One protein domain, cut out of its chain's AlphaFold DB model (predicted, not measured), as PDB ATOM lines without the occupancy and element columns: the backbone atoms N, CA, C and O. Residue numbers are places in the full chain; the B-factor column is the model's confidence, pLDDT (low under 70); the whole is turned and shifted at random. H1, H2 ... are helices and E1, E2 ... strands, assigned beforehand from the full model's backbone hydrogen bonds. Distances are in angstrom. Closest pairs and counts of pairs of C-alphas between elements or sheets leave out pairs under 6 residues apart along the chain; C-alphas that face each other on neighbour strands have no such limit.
ATOM      1  N   LEU A   3     -10.389 -27.751   0.090       91.31
ATOM      2  CA  LEU A   3      -9.667 -27.495   1.330       91.31
ATOM      3  C   LEU A   3      -9.785 -26.025   1.708       91.31
ATOM      4  O   LEU A   3      -9.570 -25.132   0.884       91.31
ATOM      5  N   ARG A   4     -10.085 -25.780   2.980       89.00
ATOM      6  CA  ARG A   4     -10.101 -24.441   3.572       89.00
ATOM      7  C   ARG A   4      -9.608 -24.483   5.013       89.00
ATOM      8  O   ARG A   4      -9.718 -25.511   5.682       89.00
ATOM      9  N   ARG A   5      -9.114 -23.345   5.493       87.44
ATOM     10  CA  ARG A   5      -8.794 -23.131   6.904       87.44
ATOM     11  C   ARG A   5      -9.911 -22.321   7.555       87.44
ATOM     12  O   ARG A   5     -10.312 -21.298   7.010       87.44
ATOM     13  N   GLU A   6     -10.388 -22.773   8.704       85.38
ATOM     14  CA  GLU A   6     -11.308 -22.032   9.570       85.38
ATOM     15  C   GLU A   6     -10.629 -21.918  10.939       85.38
ATOM     16  O   GLU A   6     -10.602 -22.880  11.701       85.38
ATOM     17  N   LYS A   7     -10.020 -20.761  11.232       87.31
ATOM     18  CA  LYS A   7      -9.192 -20.560  12.437       87.31
ATOM     19  C   LYS A   7      -8.108 -21.650  12.564       87.31
ATOM     20  O   LYS A   7      -7.178 -21.705  11.752       87.31
ATOM     21  N   ASP A   8      -8.262 -22.542  13.539       92.19
ATOM     22  CA  ASP A   8      -7.311 -23.595  13.885       92.19
ATOM     23  C   ASP A   8      -7.664 -24.955  13.263       92.19
ATOM     24  O   ASP A   8      -6.929 -25.933  13.432       92.19
ATOM     25  N   GLU A   9      -8.731 -25.010  12.467       92.88
ATOM     26  CA  GLU A   9      -9.239 -26.228  11.848       92.88
ATOM     27  C   GLU A   9      -8.989 -26.249  10.340       92.88
ATOM     28  O   GLU A   9      -9.150 -25.253   9.626       92.88
ATOM     29  N   THR A  10      -8.612 -27.424   9.836       91.56
ATOM     30  CA  THR A  10      -8.603 -27.709   8.400       91.56
ATOM     31  C   THR A  10      -9.905 -28.405   8.051       91.56
ATOM     32  O   THR A  10     -10.168 -29.505   8.530       91.56
ATOM     33  N   VAL A  11     -10.702 -27.782   7.188       91.12
ATOM     34  CA  VAL A  11     -11.956 -28.354   6.702       91.12
ATOM     35  C   VAL A  11     -11.730 -28.906   5.301       91.12
ATOM     36  O   VAL A  11     -11.298 -28.181   4.400       91.12
ATOM     37  N   ILE A  12     -12.046 -30.189   5.129       92.25
ATOM     38  CA  ILE A  12     -11.962 -30.907   3.858       92.25
ATOM     39  C   ILE A  12     -13.376 -31.312   3.453       92.25
ATOM     40  O   ILE A  12     -14.038 -32.051   4.174       92.25
ATOM     41  N   ASN A  13     -13.827 -30.848   2.289       91.44
ATOM     42  CA  ASN A  13     -15.097 -31.270   1.704       91.44
ATOM     43  C   ASN A  13     -14.846 -32.134   0.466       91.44
ATOM     44  O   ASN A  13     -14.195 -31.707  -0.496       91.44
ATOM     45  N   TYR A  14     -15.416 -33.334   0.459       91.75
ATOM     46  CA  TYR A  14     -15.520 -34.158  -0.739       91.75
ATOM     47  C   TYR A  14     -16.831 -33.815  -1.441       91.75
ATOM     48  O   TYR A  14     -17.912 -34.059  -0.915       91.75
ATOM     49  N   VAL A  15     -16.722 -33.183  -2.608       90.94
ATOM     50  CA  VAL A  15     -17.865 -32.769  -3.429       90.94
ATOM     51  C   VAL A  15     -17.898 -33.658  -4.660       90.94
ATOM     52  O   VAL A  15     -16.869 -33.822  -5.317       90.94
ATOM     53  N   TYR A  16     -19.074 -34.207  -4.955       90.69
ATOM     54  CA  TYR A  16     -19.316 -35.089  -6.087       90.69
ATOM     55  C   TYR A  16     -20.417 -34.499  -6.960       90.69
ATOM     56  O   TYR A  16     -21.434 -34.025  -6.452       90.69
ATOM     57  N   PHE A  17     -20.222 -34.571  -8.271       90.44
ATOM     58  CA  PHE A  17     -21.232 -34.223  -9.258       90.44
ATOM     59  C   PHE A  17     -21.643 -35.487  -9.999       90.44
ATOM     60  O   PHE A  17     -20.816 -36.351 -10.284       90.44
ATOM     61  N   GLY A  18     -22.931 -35.613 -10.287       88.81
ATOM     62  CA  GLY A  18     -23.474 -36.820 -10.885       88.81
ATOM     63  C   GLY A  18     -24.746 -36.548 -11.661       88.81
ATOM     64  O   GLY A  18     -25.366 -35.490 -11.554       88.81
ATOM     65  N   PRO A  37     -34.243 -25.782 -12.413       93.00
ATOM     66  CA  PRO A  37     -33.538 -25.508 -13.655       93.00
ATOM     67  C   PRO A  37     -32.097 -25.091 -13.369       93.00
ATOM     68  O   PRO A  37     -31.825 -24.302 -12.463       93.00
ATOM     69  N   LYS A  38     -31.157 -25.597 -14.166       89.56
ATOM     70  CA  LYS A  38     -29.728 -25.327 -13.977       89.56
ATOM     71  C   LYS A  38     -29.409 -23.830 -14.001       89.56
ATOM     72  O   LYS A  38     -28.605 -23.365 -13.201       89.56
ATOM     73  N   GLN A  39     -30.066 -23.078 -14.882       90.19
ATOM     74  CA  GLN A  39     -29.894 -21.628 -15.007       90.19
ATOM     75  C   GLN A  39     -30.306 -20.876 -13.731       90.19
ATOM     76  O   GLN A  39     -29.829 -19.775 -13.487       90.19
ATOM     77  N   GLU A  40     -31.155 -21.478 -12.898       92.50
ATOM     78  CA  GLU A  40     -31.597 -20.908 -11.625       92.50
ATOM     79  C   GLU A  40     -30.737 -21.356 -10.439       92.50
ATOM     80  O   GLU A  40     -30.868 -20.796  -9.349       92.50
ATOM     81  N   ALA A  41     -29.857 -22.348 -10.619       91.56
ATOM     82  CA  ALA A  41     -29.066 -22.905  -9.527       91.56
ATOM     83  C   ALA A  41     -28.213 -21.828  -8.850       91.56
ATOM     84  O   ALA A  41     -28.249 -21.708  -7.630       91.56
ATOM     85  N   MET A  42     -27.552 -20.974  -9.636       90.69
ATOM     86  CA  MET A  42     -26.698 -19.888  -9.136       90.69
ATOM     87  C   MET A  42     -27.457 -18.754  -8.429       90.69
ATOM     88  O   MET A  42     -26.834 -17.954  -7.736       90.69
ATOM     89  N   ASN A  43     -28.788 -18.702  -8.548       91.44
ATOM     90  CA  ASN A  43     -29.626 -17.707  -7.871       91.44
ATOM     91  C   ASN A  43     -29.943 -18.095  -6.417       91.44
ATOM     92  O   ASN A  43     -30.590 -17.336  -5.694       91.44
ATOM     93  N   ARG A  44     -29.534 -19.291  -5.977       89.94
ATOM     94  CA  ARG A  44     -29.740 -19.766  -4.607       89.94
ATOM     95  C   ARG A  44     -28.632 -19.271  -3.679       89.94
ATOM     96  O   ARG A  44     -27.520 -18.953  -4.095       89.94
ATOM     97  N   LYS A  45     -28.951 -19.208  -2.386       89.19
ATOM     98  CA  LYS A  45     -27.982 -18.861  -1.346       89.19
ATOM     99  C   LYS A  45     -27.100 -20.075  -1.061       89.19
ATOM    100  O   LYS A  45     -27.601 -21.098  -0.603       89.19
ATOM    101  N   PHE A  46     -25.800 -19.931  -1.282       86.69
ATOM    102  CA  PHE A  46     -24.790 -20.930  -0.940       86.69
ATOM    103  C   PHE A  46     -23.785 -20.356   0.051       86.69
ATOM    104  O   PHE A  46     -23.655 -19.141   0.191       86.69
ATOM    105  N   ILE A  47     -23.041 -21.246   0.698       85.00
ATOM    106  CA  ILE A  47     -21.756 -20.893   1.301       85.00
ATOM    107  C   ILE A  47     -20.764 -20.659   0.152       85.00
ATOM    108  O   ILE A  47     -20.768 -21.425  -0.814       85.00
ATOM    109  N   ASP A  48     -19.909 -19.640   0.258       83.69
ATOM    110  CA  ASP A  48     -19.024 -19.180  -0.829       83.69
ATOM    111  C   ASP A  48     -18.229 -20.311  -1.496       83.69
ATOM    112  O   ASP A  48     -18.176 -20.408  -2.720       83.69
ATOM    113  N   VAL A  49     -17.685 -21.235  -0.699       84.94
ATOM    114  CA  VAL A  49     -16.906 -22.378  -1.200       84.94
ATOM    115  C   VAL A  49     -17.718 -23.302  -2.117       84.94
ATOM    116  O   VAL A  49     -17.195 -23.801  -3.110       84.94
ATOM    117  N   LEU A  50     -19.004 -23.512  -1.815       87.94
ATOM    118  CA  LEU A  50     -19.895 -24.334  -2.635       87.94
ATOM    119  C   LEU A  50     -20.307 -23.600  -3.907       87.94
ATOM    120  O   LEU A  50     -20.403 -24.225  -4.959       87.94
ATOM    121  N   LYS A  51     -20.500 -22.278  -3.824       89.50
ATOM    122  CA  LYS A  51     -20.788 -21.440  -4.991       89.50
ATOM    123  C   LYS A  51     -19.649 -21.515  -6.007       89.50
ATOM    124  O   LYS A  51     -19.890 -21.842  -7.163       89.50
ATOM    125  N   LEU A  52     -18.416 -21.296  -5.554       88.75
ATOM    126  CA  LEU A  52     -17.220 -21.348  -6.400       88.75
ATOM    127  C   LEU A  52     -16.988 -22.750  -6.989       88.75
ATOM    128  O   LEU A  52     -16.560 -22.883  -8.133       88.75
ATOM    129  N   ALA A  53     -17.291 -23.808  -6.231       90.75
ATOM    130  CA  ALA A  53     -17.220 -25.177  -6.738       90.75
ATOM    131  C   ALA A  53     -18.278 -25.465  -7.812       90.75
ATOM    132  O   ALA A  53     -17.975 -26.124  -8.804       90.75
ATOM    133  N   LEU A  54     -19.500 -24.957  -7.635       91.50
ATOM    134  CA  LEU A  54     -20.572 -25.095  -8.617       91.50
ATOM    135  C   LEU A  54     -20.272 -24.298  -9.896       91.50
ATOM    136  O   LEU A  54     -20.494 -24.806 -10.991       91.50
ATOM    137  N   GLU A  55     -19.714 -23.090  -9.768       90.75
ATOM    138  CA  GLU A  55     -19.232 -22.282 -10.898       90.75
ATOM    139  C   GLU A  55     -18.142 -23.013 -11.683       90.75
ATOM    140  O   GLU A  55     -18.221 -23.093 -12.909       90.75
ATOM    141  N   HIS A  56     -17.162 -23.595 -10.985       91.19
ATOM    142  CA  HIS A  56     -16.109 -24.387 -11.615       91.19
ATOM    143  C   HIS A  56     -16.677 -25.603 -12.356       91.19
ATOM    144  O   HIS A  56     -16.330 -25.829 -13.511       91.19
ATOM    145  N   TYR A  57     -17.601 -26.338 -11.728       91.12
ATOM    146  CA  TYR A  57     -18.256 -27.480 -12.362       91.12
ATOM    147  C   TYR A  57     -19.039 -27.081 -13.616       91.12
ATOM    148  O   TYR A  57     -18.910 -27.731 -14.646       91.12
ATOM    149  N   PHE A  58     -19.826 -26.002 -13.567       91.19
ATOM    150  CA  PHE A  58     -20.604 -25.542 -14.722       91.19
ATOM    151  C   PHE A  58     -19.750 -24.990 -15.864       91.19
ATOM    152  O   PHE A  58     -20.208 -25.008 -17.006       91.19
ATOM    153  N   ALA A  59     -18.541 -24.502 -15.581       90.62
ATOM    154  CA  ALA A  59     -17.612 -24.054 -16.610       90.62
ATOM    155  C   ALA A  59     -16.997 -25.225 -17.403       90.62
ATOM    156  O   ALA A  59     -16.660 -25.036 -18.571       90.62
ATOM    157  N   ASP A  60     -16.872 -26.412 -16.796       88.19
ATOM    158  CA  ASP A  60     -16.198 -27.574 -17.393       88.19
ATOM    159  C   ASP A  60     -16.843 -28.923 -16.994       88.19
ATOM    160  O   ASP A  60     -16.234 -29.801 -16.390       88.19
ATOM    161  N   GLU A  61     -18.120 -29.118 -17.341       83.44
ATOM    162  CA  GLU A  61     -18.907 -30.309 -16.948       83.44
ATOM    163  C   GLU A  61     -18.474 -31.631 -17.597       83.44
ATOM    164  O   GLU A  61     -19.017 -32.690 -17.265       83.44
ATOM    165  N   LYS A  62     -17.601 -31.564 -18.607       82.31
ATOM    166  CA  LYS A  62     -17.085 -32.739 -19.325       82.31
ATOM    167  C   LYS A  62     -15.772 -33.241 -18.737       82.31
ATOM    168  O   LYS A  62     -15.253 -34.248 -19.208       82.31
ATOM    169  N   ASN A  63     -15.228 -32.522 -17.767       82.62
ATOM    170  CA  ASN A  63     -14.011 -32.901 -17.098       82.62
ATOM    171  C   ASN A  63     -14.315 -33.970 -16.051       82.62
ATOM    172  O   ASN A  63     -14.932 -33.694 -15.021       82.62
ATOM    173  N   ASP A  64     -13.894 -35.194 -16.352       83.31
ATOM    174  CA  ASP A  64     -14.052 -36.350 -15.473       83.31
ATOM    175  C   ASP A  64     -12.848 -36.527 -14.524       83.31
ATOM    176  O   ASP A  64     -12.787 -37.495 -13.764       83.31
ATOM    177  N   GLU A  65     -11.889 -35.595 -14.537       88.75
ATOM    178  CA  GLU A  65     -10.727 -35.639 -13.657       88.75
ATOM    179  C   GLU A  65     -11.097 -35.315 -12.206       88.75
ATOM    180  O   GLU A  65     -11.933 -34.460 -11.892       88.75
ATOM    181  N   VAL A  66     -10.396 -35.956 -11.271       88.88
ATOM    182  CA  VAL A  66     -10.525 -35.618  -9.855       88.88
ATOM    183  C   VAL A  66      -9.765 -34.325  -9.590       88.88
ATOM    184  O   VAL A  66      -8.556 -34.246  -9.772       88.88
ATOM    185  N   MET A  67     -10.465 -33.304  -9.102       91.75
ATOM    186  CA  MET A  67      -9.884 -31.981  -8.854       91.75
ATOM    187  C   MET A  67      -9.729 -31.701  -7.356       91.75
ATOM    188  O   MET A  67     -10.596 -32.039  -6.540       91.75
ATOM    189  N   VAL A  68      -8.647 -31.017  -6.986       92.81
ATOM    190  CA  VAL A  68      -8.427 -30.438  -5.657       92.81
ATOM    191  C   VAL A  68      -8.489 -28.922  -5.753       92.81
ATOM    192  O   VAL A  68      -7.749 -28.308  -6.514       92.81
ATOM    193  N   GLY A  69      -9.374 -28.321  -4.967       92.19
ATOM    194  CA  GLY A  69      -9.495 -26.882  -4.803       92.19
ATOM    195  C   GLY A  69      -8.969 -26.451  -3.441       92.19
ATOM    196  O   GLY A  69      -9.415 -26.968  -2.419       92.19
ATOM    197  N   VAL A  70      -8.051 -25.488  -3.408       91.75
ATOM    198  CA  VAL A  70      -7.573 -24.863  -2.167       91.75
ATOM    199  C   VAL A  70      -8.086 -23.431  -2.110       91.75
ATOM    200  O   VAL A  70      -7.814 -22.641  -3.016       91.75
ATOM    201  N   MET A  71      -8.835 -23.094  -1.058       88.88
ATOM    202  CA  MET A  71      -9.300 -21.724  -0.836       88.88
ATOM    203  C   MET A  71      -8.128 -20.807  -0.492       88.88
ATOM    204  O   MET A  71      -7.324 -21.119   0.388       88.88
ATOM    205  N   GLN A  72      -8.053 -19.666  -1.175       83.50
ATOM    206  CA  GLN A  72      -7.032 -18.647  -0.952       83.50
ATOM    207  C   GLN A  72      -7.650 -17.366  -0.383       83.50
ATOM    208  O   GLN A  72      -8.776 -17.007  -0.718       83.50
ATOM    209  N   ASN A  73      -6.894 -16.676   0.474       72.50
ATOM    210  CA  ASN A  73      -7.305 -15.428   1.130       72.50
ATOM    211  C   ASN A  73      -6.773 -14.167   0.416       72.50
ATOM    212  O   ASN A  73      -6.762 -13.081   0.991       72.50
ATOM    213  N   GLU A  74      -6.245 -14.289  -0.805       56.38
ATOM    214  CA  GLU A  74      -5.745 -13.117  -1.531       56.38
ATOM    215  C   GLU A  74      -6.895 -12.280  -2.112       56.38
ATOM    216  O   GLU A  74      -8.042 -12.716  -2.130       56.38
ATOM    217  N   LYS A  75      -6.584 -11.053  -2.567       53.56
ATOM    218  CA  LYS A  75      -7.514  -9.965  -2.960       53.56
ATOM    219  C   LYS A  75      -8.685 -10.366  -3.878       53.56
ATOM    220  O   LYS A  75      -9.634  -9.599  -4.005       53.56
ATOM    221  N   SER A  76      -8.629 -11.538  -4.502       54.56
ATOM    222  CA  SER A  76      -9.757 -12.224  -5.122       54.56
ATOM    223  C   SER A  76     -10.073 -13.489  -4.318       54.56
ATOM    224  O   SER A  76      -9.302 -14.450  -4.362       54.56
ATOM    225  N   THR A  77     -11.199 -13.516  -3.604       62.19
ATOM    226  CA  THR A  77     -11.731 -14.734  -2.974       62.19
ATOM    227  C   THR A  77     -11.904 -15.808  -4.047       62.19
ATOM    228  O   THR A  77     -12.817 -15.725  -4.868       62.19
ATOM    229  N   GLY A  78     -10.995 -16.777  -4.091       80.75
ATOM    230  CA  GLY A  78     -10.894 -17.715  -5.200       80.75
ATOM    231  C   GLY A  78     -10.372 -19.074  -4.763       80.75
ATOM    232  O   GLY A  78      -9.669 -19.210  -3.759       80.75
ATOM    233  N   ILE A  79     -10.738 -20.096  -5.534       88.69
ATOM    234  CA  ILE A  79     -10.234 -21.456  -5.364       88.69
ATOM    235  C   ILE A  79      -9.109 -21.668  -6.374       88.69
ATOM    236  O   ILE A  79      -9.314 -21.505  -7.577       88.69
ATOM    237  N   LYS A  80      -7.927 -22.066  -5.894       91.00
ATOM    238  CA  LYS A  80      -6.880 -22.594  -6.770       91.00
ATOM    239  C   LYS A  80      -7.162 -24.066  -7.026       91.00
ATOM    240  O   LYS A  80      -7.112 -24.871  -6.098       91.00
ATOM    241  N   TRP A  81      -7.443 -24.391  -8.278       91.50
ATOM    242  CA  TRP A  81      -7.728 -25.747  -8.719       91.50
ATOM    243  C   TRP A  81      -6.462 -26.451  -9.200       91.50
ATOM    244  O   TRP A  81      -5.559 -25.837  -9.770       91.50
ATOM    245  N   SER A  82      -6.378 -27.749  -8.957       92.38
ATOM    246  CA  SER A  82      -5.334 -28.619  -9.488       92.38
ATOM    247  C   SER A  82      -5.909 -30.005  -9.728       92.38
ATOM    248  O   SER A  82      -6.663 -30.515  -8.900       92.38
ATOM    249  N   THR A  83      -5.549 -30.607 -10.855       92.00
ATOM    250  CA  THR A  83      -5.903 -31.990 -11.167       92.00
ATOM    251  C   THR A  83      -5.121 -32.934 -10.264       92.00
ATOM    252  O   THR A  83      -3.908 -32.796 -10.102       92.00
ATOM    253  N   LEU A  84      -5.821 -33.882  -9.655       88.81
ATOM    254  CA  LEU A  84      -5.232 -34.954  -8.875       88.81
ATOM    255  C   LEU A  84      -4.792 -36.055  -9.844       88.81
ATOM    256  O   LEU A  84      -5.621 -36.781 -10.381       88.81
TER     257      LEU A  84
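Overview. This is residues 3 to 18 and 37 to 84 of the 89 residues of an uncharacterized protein of bioreactor metagenome (UniProt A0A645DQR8). Two strand hairpins, E1 with E2 and E3 with E4, come together with E1 beside E3, and the helix H2 covers the hairpin E3 E4, nearer to E4 than to E3 by its contacts. The short helix H1 lies away from the strands and from H2, at one end of the longest axis. The printed part has 64 residues, in the order E1, E2, H1, H2, E3, E4; each two-stranded sheet is antiparallel and the class is mixed, helices and strands. It is only just compact, close to loose, with a radius of gyration of the C-alphas of 12.5 A and spans of 38 by 28 by 21 A.

Along the chain. E1 is residues 3 to 6, 10.0 A long, from C-alpha 3 at (-9.667, -27.495, 1.330). E2 is residues 9 to 13, 12.8 A. H1 is residues 38 to 41, 5.1 A. H2 is residues 48 to 59, 16.6 A, from C-alpha 48 at (-19.024, -19.180, -0.829). E3 is residues 67 to 72, 15.8 A. E4 is residues 78 to 83, 16.3 A, ending at C-alpha 83 at (-5.903, -31.990, -11.167).

Arrangement. E1 and E2 form an antiparallel hairpin at 146 degrees, with N 4 and O 11 3.0 A apart, within hydrogen-bond range. The closest C-alphas of E1 and E3 are those of Leu 3 and Val 70, 4.9 A. E3 and E4 form an antiparallel hairpin at 152 degrees, with N 68 and O 82 at 2.8 A. The closest C-alphas of H2 and E4 are those of Leu 52 and Ile 79, 7.1 A. H1 and H2 are apart. In H2 every O i to N i+4 pair is within hydrogen-bond range; H1 is too short for such a pair.

Size, cuts and confidence. The C-alphas farthest apart, those of Asp 8 and Pro 37, are 38.1 A apart. Residues 19 to 36 are not printed, and C-alphas 18 and 37 are 15.4 A apart across this cut. Of the links that are printed whole, none is long. Residues 74 to 77 have pLDDT under 70.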